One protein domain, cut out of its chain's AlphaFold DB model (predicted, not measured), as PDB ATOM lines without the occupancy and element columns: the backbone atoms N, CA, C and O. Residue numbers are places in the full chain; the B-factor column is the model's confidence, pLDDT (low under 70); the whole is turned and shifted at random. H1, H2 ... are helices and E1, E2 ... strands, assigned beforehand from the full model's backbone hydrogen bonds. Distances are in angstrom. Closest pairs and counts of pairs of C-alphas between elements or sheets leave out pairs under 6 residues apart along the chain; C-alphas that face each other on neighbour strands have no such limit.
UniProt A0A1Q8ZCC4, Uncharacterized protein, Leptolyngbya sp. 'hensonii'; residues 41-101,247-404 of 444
ATOM      1  N   LEU A  41      56.960  90.394  36.338       64.75
ATOM      2  CA  LEU A  41      58.224  90.162  35.649       64.75
ATOM      3  C   LEU A  41      57.942  89.614  34.249       64.75
ATOM      4  O   LEU A  41      57.416  88.514  34.099       64.75
ATOM      5  N   SER A  42      58.308  90.374  33.221       77.88
ATOM      6  CA  SER A  42      58.139  90.003  31.814       77.88
ATOM      7  C   SER A  42      59.355  89.253  31.261       77.88
ATOM      8  O   SER A  42      59.702  89.409  30.091       77.88
ATOM      9  N   ILE A  43      60.046  88.489  32.109       89.31
ATOM     10  CA  ILE A  43      61.238  87.739  31.713       89.31
ATOM     11  C   ILE A  43      60.785  86.498  30.925       89.31
ATOM     12  O   ILE A  43      59.980  85.728  31.450       89.31
ATOM     13  N   PRO A  44      61.281  86.263  29.697       94.38
ATOM     14  CA  PRO A  44      60.915  85.089  28.916       94.38
ATOM     15  C   PRO A  44      61.480  83.807  29.526       94.38
ATOM     16  O   PRO A  44      62.692  83.682  29.734       94.38
ATOM     17  N   LEU A  45      60.596  82.845  29.793       94.88
ATOM     18  CA  LEU A  45      60.939  81.583  30.438       94.88
ATOM     19  C   LEU A  45      60.535  80.382  29.594       94.88
ATOM     20  O   LEU A  45      59.503  80.375  28.927       94.88
ATOM     21  N   THR A  46      61.334  79.334  29.718       95.12
ATOM     22  CA  THR A  46      61.032  77.972  29.293       95.12
ATOM     23  C   THR A  46      61.212  77.036  30.488       95.12
ATOM     24  O   THR A  46      61.416  77.478  31.621       95.12
ATOM     25  N   THR A  47      61.125  75.729  30.266       95.12
ATOM     26  CA  THR A  47      61.300  74.728  31.319       95.12
ATOM     27  C   THR A  47      62.509  73.848  31.058       95.12
ATOM     28  O   THR A  47      62.654  73.294  29.969       95.12
ATOM     29  N   TYR A  48      63.322  73.621  32.088       94.75
ATOM     30  CA  TYR A  48      64.379  72.615  32.079       94.75
ATOM     31  C   TYR A  48      64.174  71.664  33.253       94.75
ATOM     32  O   TYR A  48      64.190  72.080  34.409       94.75
ATOM     33  N   ARG A  49      63.938  70.377  32.960       94.56
ATOM     34  CA  ARG A  49      63.609  69.347  33.970       94.56
ATOM     35  C   ARG A  49      62.488  69.780  34.937       94.56
ATOM     36  O   ARG A  49      62.523  69.457  36.118       94.56
ATOM     37  N   GLY A  50      61.508  70.527  34.425       94.12
ATOM     38  CA  GLY A  50      60.365  71.039  35.188       94.12
ATOM     39  C   GLY A  50      60.601  72.349  35.950       94.12
ATOM     40  O   GLY A  50      59.623  72.937  36.397       94.12
ATOM     41  N   ALA A  51      61.840  72.840  36.071       95.44
ATOM     42  CA  ALA A  51      62.112  74.163  36.641       95.44
ATOM     43  C   ALA A  51      61.948  75.273  35.590       95.44
ATOM     44  O   ALA A  51      62.350  75.057  34.438       95.44
ATOM     45  N   PRO A  52      61.430  76.458  35.964       94.94
ATOM     46  CA  PRO A  52      61.486  77.637  35.113       94.94
ATOM     47  C   PRO A  52      62.941  78.080  34.917       94.94
ATOM     48  O   PRO A  52      63.721  78.169  35.866       94.94
ATOM     49  N   VAL A  53      63.303  78.367  33.672       95.19
ATOM     50  CA  VAL A  53      64.625  78.867  33.273       95.19
ATOM     51  C   VAL A  53      64.469  79.928  32.197       95.19
ATOM     52  O   VAL A  53      63.464  79.925  31.490       95.19
ATOM     53  N   LEU A  54      65.458  80.809  32.035       94.88
ATOM     54  CA  LEU A  54      65.491  81.740  30.903       94.88
ATOM     55  C   LEU A  54      65.358  80.980  29.586       94.88
ATOM     56  O   LEU A  54      66.067  79.996  29.380       94.88
ATOM     57  N   ASP A  55      64.486  81.458  28.703       95.62
ATOM     58  CA  ASP A  55      64.430  81.000  27.317       95.62
ATOM     59  C   ASP A  55      65.423  81.815  26.478       95.62
ATOM     60  O   ASP A  55      65.134  82.973  26.171       95.62
ATOM     61  N   PRO A  56      66.576  81.260  26.056       95.19
ATOM     62  CA  PRO A  56      67.566  82.033  25.314       95.19
ATOM     63  C   PRO A  56      67.053  82.529  23.957       95.19
ATOM     64  O   PRO A  56      67.584  83.506  23.428       95.19
ATOM     65  N   THR A  57      66.028  81.875  23.398       96.31
ATOM     66  CA  THR A  57      65.444  82.219  22.093       96.31
ATOM     67  C   THR A  57      64.509  83.422  22.149       96.31
ATOM     68  O   THR A  57      64.195  83.994  21.108       96.31
ATOM     69  N   GLN A  58      64.085  83.814  23.352       95.38
ATOM     70  CA  GLN A  58      63.199  84.954  23.596       95.38
ATOM     71  C   GLN A  58      63.836  86.001  24.515       95.38
ATOM     72  O   GLN A  58      63.469  87.170  24.458       95.38
ATOM     73  N   PHE A  59      64.784  85.607  25.369       96.00
ATOM     74  CA  PHE A  59      65.474  86.501  26.290       96.00
ATOM     75  C   PHE A  59      66.348  87.501  25.528       96.00
ATOM     76  O   PHE A  59      67.241  87.115  24.773       96.00
ATOM     77  N   THR A  60      66.113  88.783  25.784       96.94
ATOM     78  CA  THR A  60      66.860  89.928  25.245       96.94
ATOM     79  C   THR A  60      67.253  90.871  26.385       96.94
ATOM     80  O   THR A  60      66.684  90.804  27.480       96.94
ATOM     81  N   PHE A  61      68.169  91.814  26.152       96.44
ATOM     82  CA  PHE A  61      68.462  92.846  27.158       96.44
ATOM     83  C   PHE A  61      67.263  93.758  27.441       96.44
ATOM     84  O   PHE A  61      67.099  94.213  28.571       96.44
ATOM     85  N   ALA A  62      66.395  93.985  26.452       95.69
ATOM     86  CA  ALA A  62      65.154  94.734  26.624       95.69
ATOM     87  C   ALA A  62      64.119  94.004  27.497       95.69
ATOM     88  O   ALA A  62      63.232  94.655  28.044       95.69
ATOM     89  N   SER A  63      64.232  92.679  27.630       94.81
ATOM     90  CA  SER A  63      63.333  91.857  28.451       94.81
ATOM     91  C   SER A  63      63.699  91.826  29.940       94.81
ATOM     92  O   SER A  63      62.935  91.305  30.755       94.81
ATOM     93  N   LEU A  64      64.861  92.378  30.309       94.81
ATOM     94  CA  LEU A  64      65.266  92.486  31.704       94.81
ATOM     95  C   LEU A  64      64.409  93.523  32.446       94.81
ATOM     96  O   LEU A  64      64.122  94.592  31.899       94.81
ATOM     97  N   PRO A  65      64.052  93.256  33.712       94.69
ATOM     98  CA  PRO A  65      63.373  94.245  34.529       94.69
ATOM     99  C   PRO A  65      64.304  95.426  34.834       94.69
ATOM    100  O   PRO A  65      65.532  95.287  34.790       94.69
ATOM    101  N   PRO A  66      63.731  96.594  35.162       95.38
ATOM    102  CA  PRO A  66      64.518  97.751  35.550       95.38
ATOM    103  C   PRO A  66      65.305  97.505  36.842       95.38
ATOM    104  O   PRO A  66      64.969  96.626  37.642       95.38
ATOM    105  N   PHE A  67      66.336  98.320  37.077       95.19
ATOM    106  CA  PHE A  67      67.059  98.312  38.349       95.19
ATOM    107  C   PHE A  67      66.103  98.582  39.519       95.19
ATOM    108  O   PHE A  67      65.296  99.513  39.470       95.19
ATOM    109  N   ALA A  68      66.208  97.789  40.588       91.38
ATOM    110  CA  ALA A  68      65.343  97.939  41.763       91.38
ATOM    111  C   ALA A  68      65.749  99.130  42.639       91.38
ATOM    112  O   ALA A  68      64.909  99.768  43.271       91.38
ATOM    113  N   THR A  69      67.044  99.437  42.683       93.44
ATOM    114  CA  THR A  69      67.599 100.516  43.499       93.44
ATOM    115  C   THR A  69      68.577 101.341  42.686       93.44
ATOM    116  O   THR A  69      69.121 100.886  41.683       93.44
ATOM    117  N   ARG A  70      68.853 102.556  43.160       96.75
ATOM    118  CA  ARG A  70      69.975 103.338  42.641       96.75
ATOM    119  C   ARG A  70      71.310 102.673  42.972       96.75
ATOM    120  O   ARG A  70      71.429 101.998  43.994       96.75
ATOM    121  N   GLY A  71      72.321 102.959  42.167       95.00
ATOM    122  CA  GLY A  71      73.688 102.536  42.426       95.00
ATOM    123  C   GLY A  71      74.666 103.126  41.422       95.00
ATOM    124  O   GLY A  71      74.300 103.885  40.524       95.00
ATOM    125  N   SER A  72      75.940 102.821  41.623       94.06
ATOM    126  CA  SER A  72      76.995 103.262  40.723       94.06
ATOM    127  C   SER A  72      78.197 102.343  40.809       94.06
ATOM    128  O   SER A  72      78.550 101.867  41.886       94.06
ATOM    129  N   LEU A  73      78.872 102.195  39.681       91.12
ATOM    130  CA  LEU A  73      80.193 101.614  39.561       91.12
ATOM    131  C   LEU A  73      81.120 102.746  39.102       91.12
ATOM    132  O   LEU A  73      80.928 103.268  38.010       91.12
ATOM    133  N   GLN A  74      82.085 103.146  39.930       90.69
ATOM    134  CA  GLN A  74      83.019 104.232  39.605       90.69
ATOM    135  C   GLN A  74      84.420 103.673  39.405       90.69
ATOM    136  O   GLN A  74      84.971 103.030  40.299       90.69
ATOM    137  N   ALA A  75      84.979 103.896  38.223       87.94
ATOM    138  CA  ALA A  75      86.281 103.380  37.855       87.94
ATOM    139  C   ALA A  75      87.394 104.326  38.310       87.94
ATOM    140  O   ALA A  75      87.353 105.516  37.991       87.94
ATOM    141  N   PRO A  76      88.429 103.832  39.008       86.94
ATOM    142  CA  PRO A  76      89.606 104.650  39.252       86.94
ATOM    143  C   PRO A  76      90.319 104.951  37.928       86.94
ATOM    144  O   PRO A  76      90.298 104.142  36.998       86.94
ATOM    145  N   GLY A  77      91.020 106.086  37.859       87.00
ATOM    146  CA  GLY A  77      91.731 106.512  36.645       87.00
ATOM    147  C   GLY A  77      92.722 105.473  36.101       87.00
ATOM    148  O   GLY A  77      92.902 105.374  34.891       87.00
ATOM    149  N   SER A  78      93.300 104.636  36.969       82.56
ATOM    150  CA  SER A  78      94.151 103.509  36.567       82.56
ATOM    151  C   SER A  78      93.396 102.443  35.767       82.56
ATOM    152  O   SER A  78      93.921 101.942  34.776       82.56
ATOM    153  N   ALA A  79      92.158 102.120  36.154       84.50
ATOM    154  CA  ALA A  79      91.311 101.187  35.416       84.50
ATOM    155  C   ALA A  79      90.860 101.793  34.080       84.50
ATOM    156  O   ALA A  79      90.904 101.107  33.065       84.50
ATOM    157  N   ILE A  80      90.500 103.083  34.063       89.25
ATOM    158  CA  ILE A  80      90.127 103.807  32.834       89.25
ATOM    159  C   ILE A  80      91.285 103.787  31.828       89.25
ATOM    160  O   ILE A  80      91.103 103.415  30.669       89.25
ATOM    161  N   ALA A  81      92.495 104.132  32.281       86.25
ATOM    162  CA  ALA A  81      93.690 104.122  31.444       86.25
ATOM    163  C   ALA A  81      94.002 102.720  30.898       86.25
ATOM    164  O   ALA A  81      94.356 102.583  29.730       86.25
ATOM    165  N   ALA A  82      93.836 101.680  31.719       83.50
ATOM    166  CA  ALA A  82      94.100 100.303  31.316       83.50
ATOM    167  C   ALA A  82      93.053  99.747  30.332       83.50
ATOM    168  O   ALA A  82      93.397  98.983  29.433       83.50
ATOM    169  N   LEU A  83      91.782 100.136  30.479       85.19
ATOM    170  CA  LEU A  83      90.685  99.707  29.607       85.19
ATOM    171  C   LEU A  83      90.632 100.476  28.280       85.19
ATOM    172  O   LEU A  83      90.057  99.982  27.310       85.19
ATOM    173  N   GLY A  84      91.191 101.690  28.240       86.75
ATOM    174  CA  GLY A  84      91.105 102.602  27.095       86.75
ATOM    175  C   GLY A  84      89.751 103.311  26.958       86.75
ATOM    176  O   GLY A  84      89.532 104.050  25.998       86.75
ATOM    177  N   TYR A  85      88.845 103.101  27.911       89.81
ATOM    178  CA  TYR A  85      87.559 103.779  28.021       89.81
ATOM    179  C   TYR A  85      87.132 103.845  29.486       89.81
ATOM    180  O   TYR A  85      87.614 103.075  30.315       89.81
ATOM    181  N   ASP A  86      86.210 104.749  29.804       91.25
ATOM    182  CA  ASP A  86      85.635 104.831  31.143       91.25
ATOM    183  C   ASP A  86      84.480 103.824  31.290       91.25
ATOM    184  O   ASP A  86      83.443 103.999  30.630       91.25
ATOM    185  N   PRO A  87      84.604 102.770  32.122       90.62
ATOM    186  CA  PRO A  87      83.520 101.826  32.349       90.62
ATOM    187  C   PRO A  87      82.542 102.296  33.433       90.62
ATOM    188  O   PRO A  87      81.598 101.570  33.733       90.62
ATOM    189  N   SER A  88      82.741 103.480  34.024       92.38
ATOM    190  CA  SER A  88      81.897 103.974  35.110       92.38
ATOM    191  C   SER A  88      80.445 104.081  34.665       92.38
ATOM    192  O   SER A  88      80.152 104.563  33.570       92.38
ATOM    193  N   ILE A  89      79.527 103.621  35.502       94.00
ATOM    194  CA  ILE A  89      78.087 103.675  35.252       94.00
ATOM    195  C   ILE A  89      77.379 104.116  36.524       94.00
ATOM    196  O   ILE A  89      77.814 103.835  37.638       94.00
ATOM    197  N   THR A  90      76.278 104.831  36.363       96.25
ATOM    198  CA  THR A  90      75.376 105.206  37.452       96.25
ATOM    199  C   THR A  90      73.969 104.911  36.985       96.25
ATOM    200  O   THR A  90      73.657 105.143  35.821       96.25
ATOM    201  N   TRP A  91      73.145 104.389  37.883       97.31
ATOM    202  CA  TRP A  91      71.754 104.069  37.608       97.31
ATOM    203  C   TRP A  91      70.870 104.475  38.779       97.31
ATOM    204  O   TRP A  91      71.301 104.571  39.934       97.31
ATOM    205  N   ASN A  92      69.606 104.693  38.467       97.50
ATOM    206  CA  ASN A  92      68.520 104.919  39.396       97.50
ATOM    207  C   ASN A  92      67.577 103.714  39.401       97.50
ATOM    208  O   ASN A  92      67.589 102.875  38.499       97.50
ATOM    209  N   ALA A  93      66.732 103.644  40.428       96.62
ATOM    210  CA  ALA A  93      65.613 102.713  40.408       96.62
ATOM    211  C   ALA A  93      64.691 103.045  39.224       96.62
ATOM    212  O   ALA A  93      64.361 104.212  39.014       96.62
ATOM    213  N   GLY A  94      64.271 102.029  38.470       96.06
ATOM    214  CA  GLY A  94      63.445 102.201  37.273       96.06
ATOM    215  C   GLY A  94      64.225 102.303  35.958       96.06
ATOM    216  O   GLY A  94      63.620 102.115  34.903       96.06
ATOM    217  N   ASP A  95      65.543 102.528  35.991       97.44
ATOM    218  CA  ASP A  95      66.348 102.575  34.767       97.44
ATOM    219  C   ASP A  95      66.376 101.200  34.083       97.44
ATOM    220  O   ASP A  95      66.482 100.156  34.737       97.44
ATOM    221  N   ARG A  96      66.294 101.188  32.747       96.50
ATOM    222  CA  ARG A  96      66.365  99.952  31.958       96.50
ATOM    223  C   ARG A  96      67.820  99.485  31.846       96.50
ATOM    224  O   ARG A  96      68.686 100.290  31.503       96.50
ATOM    225  N   PRO A  97      68.116  98.187  32.018       96.00
ATOM    226  CA  PRO A  97      69.488  97.685  31.952       96.00
ATOM    227  C   PRO A  97      70.189  97.962  30.622       96.00
ATOM    228  O   PRO A  97      71.354  98.347  30.625       96.00
ATOM    229  N   ALA A  98      69.486  97.840  29.493       96.88
ATOM    230  CA  ALA A  98      70.043  98.139  28.171       96.88
ATOM    231  C   ALA A  98      70.504  99.603  28.010       96.88
ATOM    232  O   ALA A  98      71.422  99.868  27.234       96.88
ATOM    233  N   ASP A  99      69.903 100.524  28.775       97.38
ATOM    234  CA  ASP A  99      70.188 101.964  28.767       97.38
ATOM    235  C   ASP A  99      71.299 102.360  29.755       97.38
ATOM    236  O   ASP A  99      71.670 103.526  29.839       97.38
ATOM    237  N   ILE A 100      71.856 101.403  30.498       96.56
ATOM    238  CA  ILE A 100      72.912 101.646  31.493       96.56
ATOM    239  C   ILE A 100      74.141 100.797  31.195       96.56
ATOM    240  O   ILE A 100      75.274 101.275  31.265       96.56
ATOM    241  N   LEU A 101      73.922  99.520  30.894       96.75
ATOM    242  CA  LEU A 101      74.988  98.564  30.685       96.75
ATOM    243  C   LEU A 101      75.735  98.874  29.390       96.75
ATOM    244  O   LEU A 101      75.142  99.152  28.345       96.75
ATOM    245  N   GLN A 247      73.873  74.995  30.410       85.56
ATOM    246  CA  GLN A 247      75.054  74.141  30.375       85.56
ATOM    247  C   GLN A 247      74.687  72.658  30.594       85.56
ATOM    248  O   GLN A 247      73.859  72.346  31.460       85.56
ATOM    249  N   PRO A 248      75.315  71.717  29.860       84.00
ATOM    250  CA  PRO A 248      75.165  70.290  30.125       84.00
ATOM    251  C   PRO A 248      75.500  69.949  31.581       84.00
ATOM    252  O   PRO A 248      76.465  70.457  32.144       84.00
ATOM    253  N   GLY A 249      74.702  69.076  32.196       84.44
ATOM    254  CA  GLY A 249      74.875  68.716  33.608       84.44
ATOM    255  C   GLY A 249      74.293  69.732  34.593       84.44
ATOM    256  O   GLY A 249      74.517  69.595  35.794       84.44
ATOM    257  N   ALA A 250      73.528  70.724  34.122       91.50
ATOM    258  CA  ALA A 250      72.812  71.625  35.010       91.50
ATOM    259  C   ALA A 250      71.819  70.877  35.914       91.50
ATOM    260  O   ALA A 250      71.117  69.948  35.488       91.50
ATOM    261  N   ILE A 251      71.780  71.316  37.167       92.31
ATOM    262  CA  ILE A 251      71.048  70.729  38.278       92.31
ATOM    263  C   ILE A 251      69.794  71.557  38.539       92.31
ATOM    264  O   ILE A 251      69.800  72.788  38.487       92.31
ATOM    265  N   VAL A 252      68.721  70.839  38.840       94.19
ATOM    266  CA  VAL A 252      67.478  71.376  39.380       94.19
ATOM    267  C   VAL A 252      67.294  70.753  40.752       94.19
ATOM    268  O   VAL A 252      67.535  69.556  40.900       94.19
ATOM    269  N   ALA A 253      66.884  71.557  41.722       93.81
ATOM    270  CA  ALA A 253      66.576  71.102  43.070       93.81
ATOM    271  C   ALA A 253      65.168  71.548  43.456       93.81
ATOM    272  O   ALA A 253      64.648  72.519  42.902       93.81
ATOM    273  N   ARG A 254      64.546  70.845  44.398       95.12
ATOM    274  CA  ARG A 254      63.281  71.288  44.985       95.12
ATOM    275  C   ARG A 254      63.577  72.188  46.173       95.12
ATOM    276  O   ARG A 254      64.308  71.767  47.063       95.12
ATOM    277  N   MET A 255      63.015  73.390  46.184       93.12
ATOM    278  CA  MET A 255      63.037  74.254  47.361       93.12
ATOM    279  C   MET A 255      62.175  73.619  48.457       93.12
ATOM    280  O   MET A 255      61.022  73.273  48.198       93.12
ATOM    281  N   ASP A 256      62.748  73.428  49.641       87.19
ATOM    282  CA  ASP A 256      62.071  72.828  50.791       87.19
ATOM    283  C   ASP A 256      61.587  73.924  51.743       87.19
ATOM    284  O   ASP A 256      60.449  74.359  51.601       87.19
ATOM    285  N   LEU A 257      62.459  74.456  52.611       81.81
ATOM    286  CA  LEU A 257      62.122  75.537  53.543       81.81
ATOM    287  C   LEU A 257      62.977  76.798  53.319       81.81
ATOM    288  O   LEU A 257      64.209  76.714  53.325       81.81
ATOM    289  N   PRO A 258      62.365  77.988  53.185       77.06
ATOM    290  CA  PRO A 258      63.039  79.257  53.414       77.06
ATOM    291  C   PRO A 258      63.174  79.488  54.921       77.06
ATOM    292  O   PRO A 258      62.180  79.550  55.634       77.06
ATOM    293  N   LEU A 259      64.401  79.650  55.401       75.94
ATOM    294  CA  LEU A 259      64.706  79.823  56.818       75.94
ATOM    295  C   LEU A 259      65.293  81.211  57.064       75.94
ATOM    296  O   LEU A 259      66.246  81.636  56.397       75.94
ATOM    297  N   HIS A 260      64.730  81.934  58.032       70.94
ATOM    298  CA  HIS A 260      65.299  83.197  58.472       70.94
ATOM    299  C   HIS A 260      66.517  82.969  59.380       70.94
ATOM    300  O   HIS A 260      66.954  81.853  59.667       70.94
ATOM    301  N   THR A 261      67.098  84.070  59.837       64.50
ATOM    302  CA  THR A 261      68.360  84.116  60.582       64.50
ATOM    303  C   THR A 261      68.381  83.210  61.829       64.50
ATOM    304  O   THR A 261      69.429  82.650  62.137       64.50
ATOM    305  N   ALA A 262      67.245  82.970  62.495       57.22
ATOM    306  CA  ALA A 262      67.153  82.174  63.728       57.22
ATOM    307  C   ALA A 262      67.657  80.716  63.610       57.22
ATOM    308  O   ALA A 262      68.156  80.171  64.590       57.22
ATOM    309  N   GLU A 263      67.609  80.115  62.418       58.78
ATOM    310  CA  GLU A 263      68.026  78.723  62.158       58.78
ATOM    311  C   GLU A 263      69.453  78.610  61.570       58.78
ATOM    312  O   GLU A 263      69.901  77.533  61.177       58.78
ATOM    313  N   GLY A 264      70.204  79.718  61.498       55.91
ATOM    314  CA  GLY A 264      71.467  79.808  60.748       55.91
ATOM    315  C   GLY A 264      72.682  79.068  61.331       55.91
ATOM    316  O   GLY A 264      73.676  78.900  60.628       55.91
ATOM    317  N   GLN A 265      72.643  78.602  62.586       52.81
ATOM    318  CA  GLN A 265      73.747  77.846  63.199       52.81
ATOM    319  C   GLN A 265      73.515  76.333  63.117       52.81
ATOM    320  O   GLN A 265      73.235  75.671  64.114       52.81
ATOM    321  N   ARG A 266      73.694  75.760  61.925       56.88
ATOM    322  CA  ARG A 266      73.860  74.307  61.762       56.88
ATOM    323  C   ARG A 266      75.339  74.010  61.504       56.88
ATOM    324  O   ARG A 266      76.008  74.732  60.777       56.88
ATOM    325  N   THR A 267      75.888  72.976  62.137       53.94
ATOM    326  CA  THR A 267      77.317  72.603  62.018       53.94
ATOM    327  C   THR A 267      77.604  71.664  60.840       53.94
ATOM    328  O   THR A 267      78.762  71.475  60.485       53.94
ATOM    329  N   ASN A 268      76.557  71.129  60.198       58.75
ATOM    330  CA  ASN A 268      76.613  70.288  58.997       58.75
ATOM    331  C   ASN A 268      75.867  70.962  57.837       58.75
ATOM    332  O   ASN A 268      74.829  70.482  57.388       58.75
ATOM    333  N   THR A 269      76.370  72.103  57.372       69.56
ATOM    334  CA  THR A 269      75.784  72.818  56.233       69.56
ATOM    335  C   THR A 269      76.382  72.325  54.919       69.56
ATOM    336  O   THR A 269      77.575  72.033  54.826       69.56
ATOM    337  N   GLN A 270      75.550  72.217  53.883       85.62
ATOM    338  CA  GLN A 270      75.988  71.975  52.504       85.62
ATOM    339  C   GLN A 270      75.759  73.255  51.687       85.62
ATOM    340  O   GLN A 270      74.816  73.306  50.892       85.62
ATOM    341  N   PRO A 271      76.575  74.311  51.892       89.75
ATOM    342  CA  PRO A 271      76.433  75.556  51.153       89.75
ATOM    343  C   PRO A 271      76.573  75.311  49.652       89.75
ATOM    344  O   PRO A 271      77.462  74.579  49.204       89.75
ATOM    345  N   ILE A 272      75.713  75.973  48.886       92.00
ATOM    346  CA  ILE A 272      75.754  76.008  47.422       92.00
ATOM    347  C   ILE A 272      75.896  77.434  46.878       92.00
ATOM    348  O   ILE A 272      75.769  77.639  45.675       92.00
ATOM    349  N   SER A 273      76.163  78.425  47.724       92.44
ATOM    350  CA  SER A 273      76.378  79.820  47.326       92.44
ATOM    351  C   SER A 273      77.812  80.282  47.580       92.44
ATOM    352  O   SER A 273      78.504  79.767  48.460       92.44
ATOM    353  N   GLY A 274      78.264  81.254  46.792       93.75
ATOM    354  CA  GLY A 274      79.552  81.918  46.968       93.75
ATOM    355  C   GLY A 274      79.916  82.818  45.789       93.75
ATOM    356  O   GLY A 274      79.093  83.610  45.312       93.75
ATOM    357  N   SER A 275      81.156  82.706  45.325       94.12
ATOM    358  CA  SER A 275      81.713  83.434  44.179       94.12
ATOM    359  C   SER A 275      82.686  82.551  43.404       94.12
ATOM    360  O   SER A 275      83.083  81.485  43.865       94.12
ATOM    361  N   ASP A 276      83.111  82.990  42.223       90.19
ATOM    362  CA  ASP A 276      84.191  82.318  41.497       90.19
ATOM    363  C   ASP A 276      85.542  82.432  42.218       90.19
ATOM    364  O   ASP A 276      86.329  81.489  42.192       90.19
ATOM    365  N   ARG A 277      85.771  83.531  42.944       91.44
ATOM    366  CA  ARG A 277      87.000  83.756  43.720       91.44
ATOM    367  C   ARG A 277      87.052  82.988  45.045       91.44
ATOM    368  O   ARG A 277      88.126  82.546  45.440       91.44
ATOM    369  N   ALA A 278      85.928  82.838  45.745       90.06
ATOM    370  CA  ALA A 278      85.845  82.124  47.025       90.06
ATOM    371  C   ALA A 278      85.336  80.675  46.883       90.06
ATOM    372  O   ALA A 278      85.314  79.933  47.858       90.06
ATOM    373  N   GLY A 279      84.915  80.258  45.687       91.44
ATOM    374  CA  GLY A 279      84.180  79.013  45.469       91.44
ATOM    375  C   GLY A 279      82.686  79.148  45.788       91.44
ATOM    376  O   GLY A 279      82.245  80.097  46.430       91.44
ATOM    377  N   PHE A 280      81.882  78.177  45.347       91.44
ATOM    378  CA  PHE A 280      80.412  78.185  45.483       91.44
ATOM    379  C   PHE A 280      79.900  77.318  46.641       91.44
ATOM    380  O   PHE A 280      78.813  76.746  46.574       91.44
ATOM    381  N   ARG A 281      80.723  77.173  47.683       90.69
ATOM    382  CA  ARG A 281      80.432  76.405  48.902       90.69
ATOM    383  C   ARG A 281      80.850  77.195  50.141       90.69
ATOM    384  O   ARG A 281      81.487  76.649  51.036       90.69
ATOM    385  N   VAL A 282      80.552  78.492  50.156       88.75
ATOM    386  CA  VAL A 282      80.934  79.380  51.258       88.75
ATOM    387  C   VAL A 282      79.864  79.289  52.348       88.75
ATOM    388  O   VAL A 282      78.720  79.678  52.096       88.75
ATOM    389  N   PRO A 283      80.187  78.770  53.545       86.44
ATOM    390  CA  PRO A 283      79.238  78.752  54.651       86.44
ATOM    391  C   PRO A 283      78.983  80.175  55.158       86.44
ATOM    392  O   PRO A 283      79.849  81.048  55.060       86.44
ATOM    393  N   CYS A 284      77.808  80.421  55.735       83.19
ATOM    394  CA  CYS A 284      77.593  81.618  56.537       83.19
ATOM    395  C   CYS A 284      77.914  81.324  58.010       83.19
ATOM    396  O   CYS A 284      77.296  80.469  58.632       83.19
ATOM    397  N   ASN A 285      78.878  82.055  58.576       75.38
ATOM    398  CA  ASN A 285      79.338  81.872  59.964       75.38
ATOM    399  C   ASN A 285      78.505  82.665  60.993       75.38
ATOM    400  O   ASN A 285      78.912  82.833  62.142       75.38
ATOM    401  N   GLN A 286      77.362  83.193  60.566       73.56
ATOM    402  CA  GLN A 286      76.432  83.992  61.357       73.56
ATOM    403  C   GLN A 286      74.996  83.573  61.019       73.56
ATOM    404  O   GLN A 286      74.762  82.694  60.193       73.56
ATOM    405  N   PHE A 287      74.026  84.222  61.647       77.62
ATOM    406  CA  PHE A 287      72.609  84.007  61.399       77.62
ATOM    407  C   PHE A 287      72.199  84.605  60.038       77.62
ATOM    408  O   PHE A 287      71.687  85.718  59.980       77.62
ATOM    409  N   CYS A 288      72.481  83.898  58.936       83.75
ATOM    410  CA  CYS A 288      72.039  84.275  57.591       83.75
ATOM    411  C   CYS A 288      70.720  83.595  57.233       83.75
ATOM    412  O   CYS A 288      70.547  82.388  57.419       83.75
ATOM    413  N   SER A 289      69.840  84.364  56.608       90.06
ATOM    414  CA  SER A 289      68.679  83.815  55.920       90.06
ATOM    415  C   SER A 289      69.148  82.999  54.719       90.06
ATOM    416  O   SER A 289      70.137  83.339  54.060       90.06
ATOM    417  N   HIS A 290      68.453  81.910  54.443       91.00
ATOM    418  CA  HIS A 290      68.757  81.004  53.346       91.00
ATOM    419  C   HIS A 290      67.502  80.232  52.961       91.00
ATOM    420  O   HIS A 290      66.484  80.312  53.641       91.00
ATOM    421  N   PHE A 291      67.571  79.465  51.882       91.50
ATOM    422  CA  PHE A 291      66.631  78.369  51.690       91.50
ATOM    423  C   PHE A 291      67.381  77.040  51.667       91.50
ATOM    424  O   PHE A 291      68.546  76.982  51.251       91.50
ATOM    425  N   GLU A 292      66.703  75.992  52.123       90.44
ATOM    426  CA  GLU A 292      67.153  74.609  52.021       90.44
ATOM    427  C   GLU A 292      66.496  73.936  50.811       90.44
ATOM    428  O   GLU A 292      65.335  74.195  50.486       90.44
ATOM    429  N   THR A 293      67.237  73.077  50.115       91.31
ATOM    430  CA  THR A 293      66.656  72.162  49.128       91.31
ATOM    431  C   THR A 293      66.250  70.847  49.788       91.31
ATOM    432  O   THR A 293      66.756  70.509  50.856       91.31
ATOM    433  N   ALA A 294      65.410  70.048  49.125       88.00
ATOM    434  CA  ALA A 294      65.038  68.708  49.598       88.00
ATOM    435  C   ALA A 294      66.251  67.764  49.777       88.00
ATOM    436  O   ALA A 294      66.191  66.780  50.511       88.00
ATOM    437  N   GLU A 295      67.366  68.057  49.105       86.19
ATOM    438  CA  GLU A 295      68.653  67.367  49.237       86.19
ATOM    439  C   GLU A 295      69.510  67.882  50.417       86.19
ATOM    440  O   GLU A 295      70.635  67.416  50.610       86.19
ATOM    441  N   GLY A 296      69.005  68.842  51.200       86.38
ATOM    442  CA  GLY A 296      69.687  69.453  52.343       86.38
ATOM    443  C   GLY A 296      70.747  70.493  51.968       86.38
ATOM    444  O   GLY A 296      71.615  70.815  52.782       86.38
ATOM    445  N   TRP A 297      70.739  70.996  50.729       90.44
ATOM    446  CA  TRP A 297      71.660  72.051  50.301       90.44
ATOM    447  C   TRP A 297      71.157  73.423  50.710       90.44
ATOM    448  O   TRP A 297      69.962  73.681  50.657       90.44
ATOM    449  N   GLN A 298      72.077  74.322  51.048       90.38
ATOM    450  CA  GLN A 298      71.737  75.647  51.557       90.38
ATOM    451  C   GLN A 298      72.242  76.744  50.629       90.38
ATOM    452  O   GLN A 298      73.442  76.845  50.358       90.38
ATOM    453  N   TRP A 299      71.334  77.592  50.152       92.75
ATOM    454  CA  TRP A 299      71.690  78.791  49.398       92.75
ATOM    455  C   TRP A 299      71.459  80.022  50.273       92.75
ATOM    456  O   TRP A 299      70.321  80.422  50.519       92.75
ATOM    457  N   PHE A 300      72.553  80.623  50.738       92.12
ATOM    458  CA  PHE A 300      72.514  81.791  51.616       92.12
ATOM    459  C   PHE A 300      72.151  83.073  50.862       92.12
ATOM    460  O   PHE A 300      72.536  83.263  49.705       92.12
ATOM    461  N   ALA A 301      71.413  83.957  51.532       92.38
ATOM    462  CA  ALA A 301      70.997  85.237  50.979       92.38
ATOM    463  C   ALA A 301      72.193  86.202  50.842       92.38
ATOM    464  O   ALA A 301      72.941  86.448  51.794       92.38
ATOM    465  N   GLY A 302      72.403  86.736  49.636       90.81
ATOM    466  CA  GLY A 302      73.563  87.581  49.313       90.81
ATOM    467  C   GLY A 302      73.423  89.038  49.720       90.81
ATOM    468  O   GLY A 302      74.430  89.734  49.846       90.81
ATOM    469  N   ASP A 303      72.207  89.488  50.014       86.31
ATOM    470  CA  ASP A 303      71.971  90.763  50.690       86.31
ATOM    471  C   ASP A 303      72.549  90.769  52.123       86.31
ATOM    472  O   ASP A 303      72.981  91.816  52.608       86.31
ATOM    473  N   GLN A 304      72.673  89.600  52.765       88.06
ATOM    474  CA  GLN A 304      73.206  89.432  54.126       88.06
ATOM    475  C   GLN A 304      74.663  88.937  54.185       88.06
ATOM    476  O   GLN A 304      75.327  89.104  55.215       88.06
ATOM    477  N   GLN A 305      75.186  88.357  53.099       90.19
ATOM    478  CA  GLN A 305      76.542  87.805  53.046       90.19
ATOM    479  C   GLN A 305      77.336  88.311  51.836       90.19
ATOM    480  O   GLN A 305      77.065  87.940  50.692       90.19
ATOM    481  N   GLN A 306      78.399  89.073  52.111       92.69
ATOM    482  CA  GLN A 306      79.426  89.409  51.126       92.69
ATOM    483  C   GLN A 306      80.582  88.407  51.204       92.69
ATOM    484  O   GLN A 306      81.088  88.094  52.289       92.69
ATOM    485  N   VAL A 307      81.032  87.948  50.042       93.62
ATOM    486  CA  VAL A 307      82.173  87.043  49.877       93.62
ATOM    487  C   VAL A 307      83.253  87.718  49.038       93.62
ATOM    488  O   VAL A 307      82.953  88.659  48.296       93.62
ATOM    489  N   PRO A 308      84.517  87.278  49.135       95.31
ATOM    490  CA  PRO A 308      85.539  87.768  48.231       95.31
ATOM    491  C   PRO A 308      85.149  87.553  46.764       95.31
ATOM    492  O   PRO A 308      84.697  86.471  46.402       95.31
ATOM    493  N   GLY A 309      85.333  88.563  45.922       95.00
ATOM    494  CA  GLY A 309      84.881  88.577  44.533       95.00
ATOM    495  C   GLY A 309      85.780  89.408  43.633       95.00
ATOM    496  O   GLY A 309      86.636  90.154  44.113       95.00
ATOM    497  N   GLY A 310      85.572  89.282  42.326       93.69
ATOM    498  CA  GLY A 310      86.425  89.909  41.320       93.69
ATOM    499  C   GLY A 310      87.841  89.324  41.252       93.69
ATOM    500  O   GLY A 310      88.298  88.573  42.116       93.69
ATOM    501  N   GLU A 311      88.553  89.688  40.192       93.12
ATOM    502  CA  GLU A 311      89.864  89.151  39.829       93.12
ATOM    503  C   GLU A 311      90.776  90.267  39.310       93.12
ATOM    504  O   GLU A 311      90.312  91.218  38.679       93.12
ATOM    505  N   GLY A 312      92.085  90.140  39.534       90.62
ATOM    506  CA  GLY A 312      93.080  91.050  38.964       90.62
ATOM    507  C   GLY A 312      92.959  92.505  39.430       90.62
ATOM    508  O   GLY A 312      92.491  92.800  40.535       90.62
ATOM    509  N   VAL A 313      93.412  93.420  38.570       88.38
ATOM    510  CA  VAL A 313      93.391  94.871  38.819       88.38
ATOM    511  C   VAL A 313      91.955  95.364  38.980       88.38
ATOM    512  O   VAL A 313      91.688  96.164  39.874       88.38
ATOM    513  N   LEU A 314      91.019  94.853  38.175       90.81
ATOM    514  CA  LEU A 314      89.603  95.205  38.276       90.81
ATOM    515  C   LEU A 314      88.970  94.675  39.570       90.81
ATOM    516  O   LEU A 314      88.176  95.370  40.193       90.81
ATOM    517  N   GLY A 315      89.351  93.498  40.056       92.19
ATOM    518  CA  GLY A 315      88.871  93.004  41.348       92.19
ATOM    519  C   GLY A 315      89.264  93.941  42.490       92.19
ATOM    520  O   GLY A 315      88.422  94.347  43.293       92.19
ATOM    521  N   GLN A 316      90.538  94.342  42.525       87.25
ATOM    522  CA  GLN A 316      91.080  95.230  43.560       87.25
ATOM    523  C   GLN A 316      90.518  96.653  43.466       87.25
ATOM    524  O   GLN A 316      90.117  97.225  44.478       87.25
ATOM    525  N   ALA A 317      90.447  97.206  42.253       84.44
ATOM    526  CA  ALA A 317      89.952  98.554  41.991       84.44
ATOM    527  C   ALA A 317      88.492  98.759  42.429       84.44
ATOM    528  O   ALA A 317      88.112  99.874  42.773       84.44
ATOM    529  N   PHE A 318      87.693  97.690  42.439       86.69
ATOM    530  CA  PHE A 318      86.261  97.736  42.733       86.69
ATOM    531  C   PHE A 318      85.896  97.016  44.043       86.69
ATOM    532  O   PHE A 318      84.794  96.496  44.194       86.69
ATOM    533  N   GLY A 319      86.817  96.992  45.014       87.06
ATOM    534  CA  GLY A 319      86.536  96.606  46.405       87.06
ATOM    535  C   GLY A 319      86.599  95.107  46.717       87.06
ATOM    536  O   GLY A 319      86.516  94.734  47.886       87.06
ATOM    537  N   GLY A 320      86.784  94.246  45.712       91.69
ATOM    538  CA  GLY A 320      87.116  92.828  45.893       91.69
ATOM    539  C   GLY A 320      86.081  91.978  46.641       91.69
ATOM    540  O   GLY A 320      86.431  90.912  47.154       91.69
ATOM    541  N   LYS A 321      84.831  92.444  46.758       94.06
ATOM    542  CA  LYS A 321      83.725  91.736  47.419       94.06
ATOM    543  C   LYS A 321      82.445  91.826  46.604       94.06
ATOM    544  O   LYS A 321      82.221  92.805  45.899       94.06
ATOM    545  N   GLU A 322      81.612  90.804  46.734       95.44
ATOM    546  CA  GLU A 322      80.313  90.695  46.071       95.44
ATOM    547  C   GLU A 322      79.327  89.879  46.914       95.44
ATOM    548  O   GLU A 322      79.758  89.074  47.751       95.44
ATOM    549  N   PRO A 323      78.010  90.028  46.685       95.56
ATOM    550  CA  PRO A 323      77.015  89.163  47.302       95.56
ATOM    551  C   PRO A 323      77.281  87.687  46.979       95.56
ATOM    552  O   PRO A 323      77.642  87.324  45.849       95.56
ATOM    553  N   THR A 324      77.078  86.821  47.975       95.31
ATOM    554  CA  THR A 324      77.073  85.370  47.762       95.31
ATOM    555  C   THR A 324      75.957  84.991  46.784       95.31
ATOM    556  O   THR A 324      74.870  85.568  46.796       95.31
ATOM    557  N   GLY A 325      76.211  84.035  45.898       95.75
ATOM    558  CA  GLY A 325      75.220  83.600  44.916       95.75
ATOM    559  C   GLY A 325      75.706  82.426  44.082       95.75
ATOM    560  O   GLY A 325      76.638  81.729  44.479       95.75
ATOM    561  N   ARG A 326      75.085  82.208  42.923       95.00
ATOM    562  CA  ARG A 326      75.487  81.190  41.937       95.00
ATOM    563  C   ARG A 326      75.535  81.786  40.538       95.00
ATOM    564  O   ARG A 326      74.972  82.853  40.294       95.00
ATOM    565  N   LEU A 327      76.141  81.058  39.603       94.62
ATOM    566  CA  LEU A 327      76.171  81.410  38.179       94.62
ATOM    567  C   LEU A 327      75.394  80.381  37.333       94.62
ATOM    568  O   LEU A 327      76.015  79.646  36.559       94.62
ATOM    569  N   PRO A 328      74.050  80.267  37.455       93.50
ATOM    570  CA  PRO A 328      73.321  79.188  36.794       93.50
ATOM    571  C   PRO A 328      73.439  79.199  35.265       93.50
ATOM    572  O   PRO A 328      73.376  78.149  34.629       93.50
ATOM    573  N   TYR A 329      73.643  80.390  34.699       92.69
ATOM    574  CA  TYR A 329      73.721  80.653  33.264       92.69
ATOM    575  C   TYR A 329      75.148  80.996  32.802       92.69
ATOM    576  O   TYR A 329      75.348  81.614  31.758       92.69
ATOM    577  N   GLY A 330      76.157  80.612  33.588       91.94
ATOM    578  CA  GLY A 330      77.546  80.988  33.344       91.94
ATOM    579  C   GLY A 330      77.884  82.404  33.832       91.94
ATOM    580  O   GLY A 330      77.126  83.007  34.589       91.94
ATOM    581  N   PRO A 331      79.051  82.944  33.442       92.56
ATOM    582  CA  PRO A 331      79.640  84.118  34.086       92.56
ATOM    583  C   PRO A 331      79.012  85.464  33.698       92.56
ATOM    584  O   PRO A 331      79.447  86.487  34.226       92.56
ATOM    585  N   ALA A 332      78.022  85.497  32.803       92.56
ATOM    586  CA  ALA A 332      77.429  86.749  32.333       92.56
ATOM    587  C   ALA A 332      76.761  87.556  33.458       92.56
ATOM    588  O   ALA A 332      76.848  88.781  33.485       92.56
ATOM    589  N   PHE A 333      76.127  86.868  34.405       95.25
ATOM    590  CA  PHE A 333      75.515  87.470  35.582       95.25
ATOM    591  C   PHE A 333      75.427  86.451  36.714       95.25
ATOM    592  O   PHE A 333      75.342  85.241  36.493       95.25
ATOM    593  N   LYS A 334      75.424  86.960  37.942       96.69
ATOM    594  CA  LYS A 334      75.205  86.186  39.157       96.69
ATOM    595  C   LYS A 334      73.744  86.257  39.566       96.69
ATOM    596  O   LYS A 334      73.163  87.336  39.579       96.69
ATOM    597  N   VAL A 335      73.190  85.106  39.940       96.94
ATOM    598  CA  VAL A 335      71.891  85.007  40.609       96.94
ATOM    599  C   VAL A 335      72.138  84.988  42.111       96.94
ATOM    600  O   VAL A 335      72.936  84.190  42.612       96.94
ATOM    601  N   VAL A 336      71.463  85.878  42.823       97.19
ATOM    602  CA  VAL A 336      71.573  86.068  44.268       97.19
ATOM    603  C   VAL A 336      70.201  85.851  44.886       97.19
ATOM    604  O   VAL A 336      69.221  86.405  44.398       97.19
ATOM    605  N   VAL A 337      70.127  85.056  45.953       95.56
ATOM    606  CA  VAL A 337      68.924  84.995  46.793       95.56
ATOM    607  C   VAL A 337      68.857  86.286  47.597       95.56
ATOM    608  O   VAL A 337      69.837  86.660  48.247       95.56
ATOM    609  N   ALA A 338      67.713  86.951  47.537       90.94
ATOM    610  CA  ALA A 338      67.402  88.153  48.293       90.94
ATOM    611  C   ALA A 338      66.043  87.966  48.975       90.94
ATOM    612  O   ALA A 338      65.229  87.168  48.518       90.94
ATOM    613  N   HIS A 339      65.792  88.695  50.063       88.12
ATOM    614  CA  HIS A 339      64.471  88.752  50.706       88.12
ATOM    615  C   HIS A 339      63.814  87.374  50.944       88.12
ATOM    616  O   HIS A 339      62.894  86.949  50.245       88.12
ATOM    617  N   VAL A 340      64.281  86.670  51.975       89.50
ATOM    618  CA  VAL A 340      63.683  85.404  52.429       89.50
ATOM    619  C   VAL A 340      62.484  85.690  53.336       89.50
ATOM    620  O   VAL A 340      62.630  86.374  54.352       89.50
ATOM    621  N   ASN A 341      61.314  85.141  52.999       90.12
ATOM    622  CA  ASN A 341      60.101  85.219  53.809       90.12
ATOM    623  C   ASN A 341      59.654  83.814  54.230       90.12
ATOM    624  O   ASN A 341      58.939  83.126  53.503       90.12
ATOM    625  N   GLU A 342      60.076  83.421  55.430       87.56
ATOM    626  CA  GLU A 342      59.763  82.127  56.045       87.56
ATOM    627  C   GLU A 342      58.253  81.929  56.249       87.56
ATOM    628  O   GLU A 342      57.712  80.889  55.898       87.56
ATOM    629  N   ALA A 343      57.529  82.955  56.715       88.50
ATOM    630  CA  ALA A 343      56.092  82.844  56.983       88.50
ATOM    631  C   ALA A 343      55.245  82.633  55.716       88.50
ATOM    632  O   ALA A 343      54.188  82.008  55.774       88.50
ATOM    633  N   ALA A 344      55.685  83.187  54.584       89.12
ATOM    634  CA  ALA A 344      55.023  83.005  53.296       89.12
ATOM    635  C   ALA A 344      55.557  81.799  52.511       89.12
ATOM    636  O   ALA A 344      54.987  81.465  51.472       89.12
ATOM    637  N   GLY A 345      56.649  81.177  52.964       91.94
ATOM    638  CA  GLY A 345      57.314  80.124  52.213       91.94
ATOM    639  C   GLY A 345      57.898  80.629  50.889       91.94
ATOM    640  O   GLY A 345      57.815  79.925  49.889       91.94
ATOM    641  N   THR A 346      58.433  81.857  50.826       94.31
ATOM    642  CA  THR A 346      58.903  82.468  49.565       94.31
ATOM    643  C   THR A 346      60.307  83.051  49.644       94.31
ATOM    644  O   THR A 346      60.732  83.550  50.687       94.31
ATOM    645  N   ILE A 347      60.986  83.089  48.500       94.44
ATOM    646  CA  ILE A 347      62.225  83.841  48.284       94.44
ATOM    647  C   ILE A 347      62.116  84.701  47.026       94.44
ATOM    648  O   ILE A 347      61.425  84.347  46.066       94.44
ATOM    649  N   GLU A 348      62.873  85.791  47.000       94.94
ATOM    650  CA  GLU A 348      63.137  86.546  45.783       94.94
ATOM    651  C   GLU A 348      64.563  86.269  45.296       94.94
ATOM    652  O   GLU A 348      65.458  85.877  46.051       94.94
ATOM    653  N   THR A 349      64.800  86.459  44.001       96.19
ATOM    654  CA  THR A 349      66.162  86.434  43.463       96.19
ATOM    655  C   THR A 349      66.460  87.707  42.700       96.19
ATOM    656  O   THR A 349      65.558  88.389  42.212       96.19
ATOM    657  N   GLN A 350      67.743  88.042  42.624       96.50
ATOM    658  CA  GLN A 350      68.247  89.236  41.965       96.50
ATOM    659  C   GLN A 350      69.425  88.894  41.051       96.50
ATOM    660  O   GLN A 350      70.200  87.977  41.339       96.50
ATOM    661  N   LEU A 351      69.567  89.642  39.956       96.75
ATOM    662  CA  LEU A 351      70.727  89.579  39.072       96.75
ATOM    663  C   LEU A 351      71.741  90.667  39.417       96.75
ATOM    664  O   LEU A 351      71.380  91.824  39.647       96.75
ATOM    665  N   PHE A 352      73.014  90.286  39.356       97.19
ATOM    666  CA  PHE A 352      74.152  91.195  39.396       97.19
ATOM    667  C   PHE A 352      75.073  90.920  38.207       97.19
ATOM    668  O   PHE A 352      75.382  89.765  37.915       97.19
ATOM    669  N   PHE A 353      75.538  91.969  37.538       96.94
ATOM    670  CA  PHE A 353      76.511  91.901  36.448       96.94
ATOM    671  C   PHE A 353      77.895  92.335  36.928       96.94
ATOM    672  O   PHE A 353      78.053  92.947  37.989       96.94
ATOM    673  N   ARG A 354      78.903  92.030  36.116       95.06
ATOM    674  CA  ARG A 354      80.285  92.464  36.308       95.06
ATOM    675  C   ARG A 354      80.906  92.856  34.981       95.06
ATOM    676  O   ARG A 354      80.458  92.399  33.936       95.06
ATOM    677  N   LEU A 355      81.971  93.640  35.043       92.31
ATOM    678  CA  LEU A 355      82.827  93.930  33.904       92.31
ATOM    679  C   LEU A 355      84.055  93.021  33.942       92.31
ATOM    680  O   LEU A 355      84.697  92.903  34.984       92.31
ATOM    681  N   CYS A 356      84.421  92.455  32.798       91.12
ATOM    682  CA  CYS A 356      85.693  91.770  32.602       91.12
ATOM    683  C   CYS A 356      86.476  92.424  31.461       91.12
ATOM    684  O   CYS A 356      85.892  92.982  30.532       91.12
ATOM    685  N   SER A 357      87.802  92.373  31.551       88.06
ATOM    686  CA  SER A 357      88.682  92.740  30.447       88.06
ATOM    687  C   SER A 357      89.830  91.755  30.370       88.06
ATOM    688  O   SER A 357      90.901  91.981  30.942       88.06
ATOM    689  N   ARG A 358      89.589  90.675  29.631       84.75
ATOM    690  CA  ARG A 358      90.581  89.647  29.340       84.75
ATOM    691  C   ARG A 358      91.118  89.831  27.920       84.75
ATOM    692  O   ARG A 358      90.405  90.230  27.003       84.75
ATOM    693  N   GLY A 359      92.410  89.590  27.729       75.69
ATOM    694  CA  GLY A 359      93.082  89.831  26.454       75.69
ATOM    695  C   GLY A 359      94.591  89.689  26.578       75.69
ATOM    696  O   GLY A 359      95.079  88.995  27.466       75.69
ATOM    697  N   TRP A 360      95.340  90.356  25.694       70.81
ATOM    698  CA  TRP A 360      96.809  90.354  25.765       70.81
ATOM    699  C   TRP A 360      97.318  90.958  27.088       70.81
ATOM    700  O   TRP A 360      98.287  90.467  27.659       70.81
ATOM    701  N   ILE A 361      96.619  91.984  27.583       78.62
ATOM    702  CA  ILE A 361      96.672  92.435  28.972       78.62
ATOM    703  C   ILE A 361      95.387  91.945  29.631       78.62
ATOM    704  O   ILE A 361      94.293  92.344  29.231       78.62
ATOM    705  N   ASP A 362      95.533  91.090  30.635       88.50
ATOM    706  CA  ASP A 362      94.424  90.634  31.464       88.50
ATOM    707  C   ASP A 362      94.304  91.535  32.700       88.50
ATOM    708  O   ASP A 362      95.186  91.563  33.561       88.50
ATOM    709  N   LEU A 363      93.218  92.307  32.769       89.62
ATOM    710  CA  LEU A 363      92.912  93.165  33.918       89.62
ATOM    711  C   LEU A 363      92.025  92.454  34.950       89.62
ATOM    712  O   LEU A 363      91.770  93.009  36.023       89.62
ATOM    713  N   GLY A 364      91.580  91.236  34.644       92.69
ATOM    714  CA  GLY A 364      90.646  90.447  35.427       92.69
ATOM    715  C   GLY A 364      89.200  90.916  35.272       92.69
ATOM    716  O   GLY A 364      88.767  91.331  34.193       92.69
ATOM    717  N   CYS A 365      88.441  90.835  36.362       94.06
ATOM    718  CA  CYS A 365      87.026  91.186  36.409       94.06
ATOM    719  C   CYS A 365      86.705  91.981  37.672       94.06
ATOM    720  O   CYS A 365      87.267  91.733  38.738       94.06
ATOM    721  N   THR A 366      85.744  92.894  37.587       94.38
ATOM    722  CA  THR A 366      85.135  93.477  38.783       94.38
ATOM    723  C   THR A 366      84.385  92.391  39.560       94.38
ATOM    724  O   THR A 366      84.007  91.361  38.983       94.38
ATOM    725  N   PRO A 367      84.098  92.609  40.852       95.81
ATOM    726  CA  PRO A 367      83.072  91.828  41.522       95.81
ATOM    727  C   PRO A 367      81.704  91.995  40.829       95.81
ATOM    728  O   PRO A 367      81.486  92.956  40.079       95.81
ATOM    729  N   TYR A 368      80.775  91.071  41.077       96.56
ATOM    730  CA  TYR A 368      79.374  91.179  40.656       96.56
ATOM    731  C   TYR A 368      78.644  92.251  41.475       96.56
ATOM    732  O   TYR A 368      78.016  91.958  42.490       96.56
ATOM    733  N   SER A 369      78.754  93.504  41.037       93.06
ATOM    734  CA  SER A 369      78.293  94.689  41.773       93.06
ATOM    735  C   SER A 369      77.331  95.584  40.989       93.06
ATOM    736  O   SER A 369      76.811  96.554  41.538       93.06
ATOM    737  N   ILE A 370      77.059  95.269  39.719       95.12
ATOM    738  CA  ILE A 370      76.134  96.039  38.884       95.12
ATOM    739  C   ILE A 370      74.735  95.432  39.024       95.12
ATOM    740  O   ILE A 370      74.438  94.400  38.428       95.12
ATOM    741  N   GLY A 371      73.887  96.050  39.839       93.62
ATOM    742  CA  GLY A 371      72.567  95.540  40.208       93.62
ATOM    743  C   GLY A 371      72.027  96.263  41.447       93.62
ATOM    744  O   GLY A 371      72.558  97.311  41.814       93.62
ATOM    745  N   PRO A 372      71.005  95.728  42.127       94.88
ATOM    746  CA  PRO A 372      70.243  94.530  41.791       94.88
ATOM    747  C   PRO A 372      69.168  94.779  40.726       94.88
ATOM    748  O   PRO A 372      68.503  95.819  40.711       94.88
ATOM    749  N   LEU A 373      68.949  93.776  39.875       95.31
ATOM    750  CA  LEU A 373      67.735  93.656  39.063       95.31
ATOM    751  C   LEU A 373      66.872  92.545  39.661       95.31
ATOM    752  O   LEU A 373      67.415  91.463  39.896       95.31
ATOM    753  N   PRO A 374      65.562  92.746  39.878       95.06
ATOM    754  CA  PRO A 374      64.667  91.658  40.256       95.06
ATOM    755  C   PRO A 374      64.762  90.501  39.252       95.06
ATOM    756  O   PRO A 374      64.982  90.717  38.064       95.06
ATOM    757  N   PHE A 375      64.625  89.266  39.713       94.69
ATOM    758  CA  PHE A 375      64.663  88.091  38.850       94.69
ATOM    759  C   PHE A 375      63.496  87.161  39.174       94.69
ATOM    760  O   PHE A 375      62.372  87.631  39.278       94.69
ATOM    761  N   LEU A 376      63.707  85.854  39.291       93.88
ATOM    762  CA  LEU A 376      62.627  84.894  39.494       93.88
ATOM    763  C   LEU A 376      62.303  84.738  40.985       93.88
ATOM    764  O   LEU A 376      63.210  84.420  41.761       93.88
ATOM    765  N   PRO A 377      61.046  84.944  41.409       93.88
ATOM    766  CA  PRO A 377      60.612  84.545  42.738       93.88
ATOM    767  C   PRO A 377      60.389  83.031  42.781       93.88
ATOM    768  O   PRO A 377      60.047  82.419  41.767       93.88
ATOM    769  N   TYR A 378      60.533  82.445  43.966       94.69
ATOM    770  CA  TYR A 378      60.218  81.039  44.216       94.69
ATOM    771  C   TYR A 378      59.436  80.890  45.515       94.69
ATOM    772  O   TYR A 378      59.546  81.715  46.427       94.69
ATOM    773  N   ARG A 379      58.662  79.812  45.600       94.88
ATOM    774  CA  ARG A 379      57.984  79.366  46.818       94.88
ATOM    775  C   ARG A 379      58.351  77.931  47.168       94.88
ATOM    776  O   ARG A 379      58.937  77.209  46.363       94.88
ATOM    777  N   GLU A 380      57.980  77.520  48.370       93.50
ATOM    778  CA  GLU A 380      58.142  76.146  48.835       93.50
ATOM    779  C   GLU A 380      57.621  75.148  47.803       93.50
ATOM    780  O   GLU A 380      56.602  75.362  47.142       93.50
ATOM    781  N   SER A 381      58.339  74.034  47.673       93.56
ATOM    782  CA  SER A 381      58.112  72.981  46.684       93.56
ATOM    783  C   SER A 381      58.350  73.351  45.217       93.56
ATOM    784  O   SER A 381      58.307  72.436  44.383       93.56
ATOM    785  N   ASP A 382      58.654  74.607  44.872       96.12
ATOM    786  CA  ASP A 382      59.062  74.952  43.510       96.12
ATOM    787  C   ASP A 382      60.369  74.237  43.135       96.12
ATOM    788  O   ASP A 382      61.245  73.962  43.964       96.12
ATOM    789  N   LEU A 383      60.512  73.937  41.846       96.56
ATOM    790  CA  LEU A 383      61.779  73.489  41.285       96.56
ATOM    791  C   LEU A 383      62.619  74.714  40.922       96.56
ATOM    792  O   LEU A 383      62.188  75.539  40.121       96.56
ATOM    793  N   ILE A 384      63.828  74.807  41.467       95.31
ATOM    794  CA  ILE A 384      64.771  75.891  41.197       95.31
ATOM    795  C   ILE A 384      65.929  75.404  40.328       95.31
ATOM    796  O   ILE A 384      66.510  74.337  40.545       95.31
ATOM    797  N   PHE A 385      66.285  76.207  39.329       95.38
ATOM    798  CA  PHE A 385      67.433  75.952  38.472       95.38
ATOM    799  C   PHE A 385      68.726  76.455  39.123       95.38
ATOM    800  O   PHE A 385      68.950  77.657  39.262       95.38
ATOM    801  N   LEU A 386      69.604  75.524  39.503       93.50
ATOM    802  CA  LEU A 386      70.865  75.819  40.193       93.50
ATOM    803  C   LEU A 386      72.062  75.958  39.238       93.50
ATOM    804  O   LEU A 386      73.166  76.304  39.680       93.50
ATOM    805  N   GLY A 387      71.861  75.652  37.951       91.56
ATOM    806  CA  GLY A 387      72.921  75.504  36.954       91.56
ATOM    807  C   GLY A 387      73.836  74.321  37.238       91.56
ATOM    808  O   GLY A 387      73.468  73.384  37.944       91.56
ATOM    809  N   VAL A 388      75.038  74.328  36.670       86.19
ATOM    810  CA  VAL A 388      76.008  73.246  36.898       86.19
ATOM    811  C   VAL A 388      76.560  73.280  38.317       86.19
ATOM    812  O   VAL A 388      76.641  74.331  38.961       86.19
ATOM    813  N   GLN A 389      76.981  72.121  38.817       71.00
ATOM    814  CA  GLN A 389      77.757  72.080  40.045       71.00
ATOM    815  C   GLN A 389      79.113  72.730  39.791       71.00
ATOM    816  O   GLN A 389      79.947  72.193  39.067       71.00
ATOM    817  N   GLN A 390      79.315  73.913  40.359       66.69
ATOM    818  CA  GLN A 390      80.560  74.639  40.174       66.69
ATOM    819  C   GLN A 390      81.631  74.006  41.075       66.69
ATOM    820  O   GLN A 390      81.396  73.881  42.284       66.69
ATOM    821  N   PRO A 391      82.772  73.557  40.517       50.16
ATOM    822  CA  PRO A 391      83.877  73.070  41.323       50.16
ATOM    823  C   PRO A 391      84.351  74.196  42.241       50.16
ATOM    824  O   PRO A 391      84.492  75.339  41.813       50.16
ATOM    825  N   GLY A 392      84.604  73.882  43.503       48.78
ATOM    826  CA  GLY A 392      85.212  74.817  44.434       48.78
ATOM    827  C   GLY A 392      85.568  74.102  45.731       48.78
ATOM    828  O   GLY A 392      84.799  73.233  46.160       48.78
ATOM    829  N   PRO A 393      86.722  74.411  46.347       41.41
ATOM    830  CA  PRO A 393      87.001  73.950  47.698       41.41
ATOM    831  C   PRO A 393      85.912  74.468  48.652       41.41
ATOM    832  O   PRO A 393      85.291  75.501  48.400       41.41
ATOM    833  N   ILE A 394      85.681  73.760  49.759       46.75
ATOM    834  CA  ILE A 394      84.980  74.345  50.907       46.75
ATOM    835  C   ILE A 394      85.907  75.452  51.411       46.75
ATOM    836  O   ILE A 394      86.936  75.164  52.020       46.75
ATOM    837  N   ALA A 395      85.626  76.705  51.063       46.75
ATOM    838  CA  ALA A 395      86.466  77.804  51.499       46.75
ATOM    839  C   ALA A 395      86.286  78.014  53.004       46.75
ATOM    840  O   ALA A 395      85.179  78.232  53.488       46.75
ATOM    841  N   ALA A 396      87.401  77.966  53.733       42.03
ATOM    842  CA  ALA A 396      87.480  78.324  55.146       42.03
ATOM    843  C   ALA A 396      87.548  79.851  55.369       42.03
ATOM    844  O   ALA A 396      87.758  80.303  56.494       42.03
ATOM    845  N   GLU A 397      87.423  80.661  54.310       45.41
ATOM    846  CA  GLU A 397      87.581  82.111  54.404       45.41
ATOM    847  C   GLU A 397      86.299  82.810  54.877       45.41
ATOM    848  O   GLU A 397      85.196  82.581  54.383       45.41
ATOM    849  N   SER A 398      86.485  83.681  55.868       50.78
ATOM    850  CA  SER A 398      85.450  84.424  56.585       50.78
ATOM    851  C   SER A 398      84.704  85.425  55.689       50.78
ATOM    852  O   SER A 398      85.313  86.294  55.061       50.78
ATOM    853  N   SER A 399      83.371  85.343  55.672       47.91
ATOM    854  CA  SER A 399      82.484  86.347  55.073       47.91
ATOM    855  C   SER A 399      82.306  87.566  55.981       47.91
ATOM    856  O   SER A 399      82.320  87.446  57.204       47.91
ATOM    857  N   THR A 400      82.084  88.745  55.402       49.00
ATOM    858  CA  THR A 400      81.810  89.980  56.163       49.00
ATOM    859  C   THR A 400      80.335  90.374  56.008       49.00
ATOM    860  O   THR A 400      79.820  90.262  54.894       49.00
ATOM    861  N   PRO A 401      79.646  90.839  57.069       41.56
ATOM    862  CA  PRO A 401      78.255  91.277  56.962       41.56
ATOM    863  C   PRO A 401      78.105  92.517  56.072       41.56
ATOM    864  O   PRO A 401      78.948  93.418  56.107       41.56
ATOM    865  N   THR A 402      76.999  92.597  55.331       44.38
ATOM    866  CA  THR A 402      76.542  93.846  54.704       44.38
ATOM    867  C   THR A 402      75.914  94.736  55.782       44.38
ATOM    868  O   THR A 402      75.015  94.291  56.494       44.38
ATOM    869  N   GLN A 403      76.340  95.998  55.917       31.73
ATOM    870  CA  GLN A 403      75.550  96.964  56.688       31.73
ATOM    871  C   GLN A 403      74.309  97.345  55.881       31.73
ATOM    872  O   GLN A 403      74.409  97.886  54.782       31.73
ATOM    873  N   PHE A 404      73.141  97.042  56.434       29.88
ATOM    874  CA  PHE A 404      71.852  97.416  55.872       29.88
ATOM    875  C   PHE A 404      71.702  98.944  55.942       29.88
ATOM    876  O   PHE A 404      71.448  99.497  57.011       29.88
TER     877      PHE A 404
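This is residues 41 to 101 and 247 to 404 of the 444 residues of an uncharacterized protein of Leptolyngbya sp. 'hensonii' (UniProt A0A1Q8ZCC4). Little regular structure: loops surround a small sandwich, sheets E7 E6 E5 E13 and E10 E11 E12 face to face, strands crossed at 64 degrees, with hairpin E1 E2 packed on E13. The 219 printed residues, 78 in named elements, run E1 E2 E3 H1 E4 E5 E6 E7 E8 H2 E9 E10 E11 E12 E13, mostly strand, sheets antiparallel; compact, radius of gyration 17.1 A, spans 49 by 40 by 35 A.

Start at hairpin E1, residues 45 to 48, and E2, 51 to 54; N 46 and O 53 are 2.8 A apart. E3, 71 to 73, and E4, 89 to 91, are antiparallel; N 73 and O 89, 2.8 A. H1, 77 to 83, only just touches H2, 312 to 317: 3 pairs of C-alphas within 8 A, closest Ala 79 and Leu 314, 6.8 A. Both have every O i to N i+4 pair within hydrogen-bond range. E5, 251 to 259, bends by 64 degrees at residue 256, between E13, 383 to 387, and E6, 290 to 293, then E7, 297 to 300; N 253 and O 384, 3.0 A. E8, 305 to 308, is antiparallel to E9, 321 to 323. E10, 333 to 341, E11, 346 to 353, and E12, 370 to 374, form a meander, consecutive strands antiparallel neighbours; N 334 and O 352, 2.8 A.

Find C-alpha 45 at (60.939, 81.583, 30.438) and C-alpha 387 at (72.921, 75.504, 36.954). E10 runs 24.0 A.

Residues 102 to 246 are cut out, a 24.4 A gap. Links E2 to E3, E5 to E6 and E11 to E12 are long. Residues 41, 261 to 269 and 390 to 404 have pLDDT under 70.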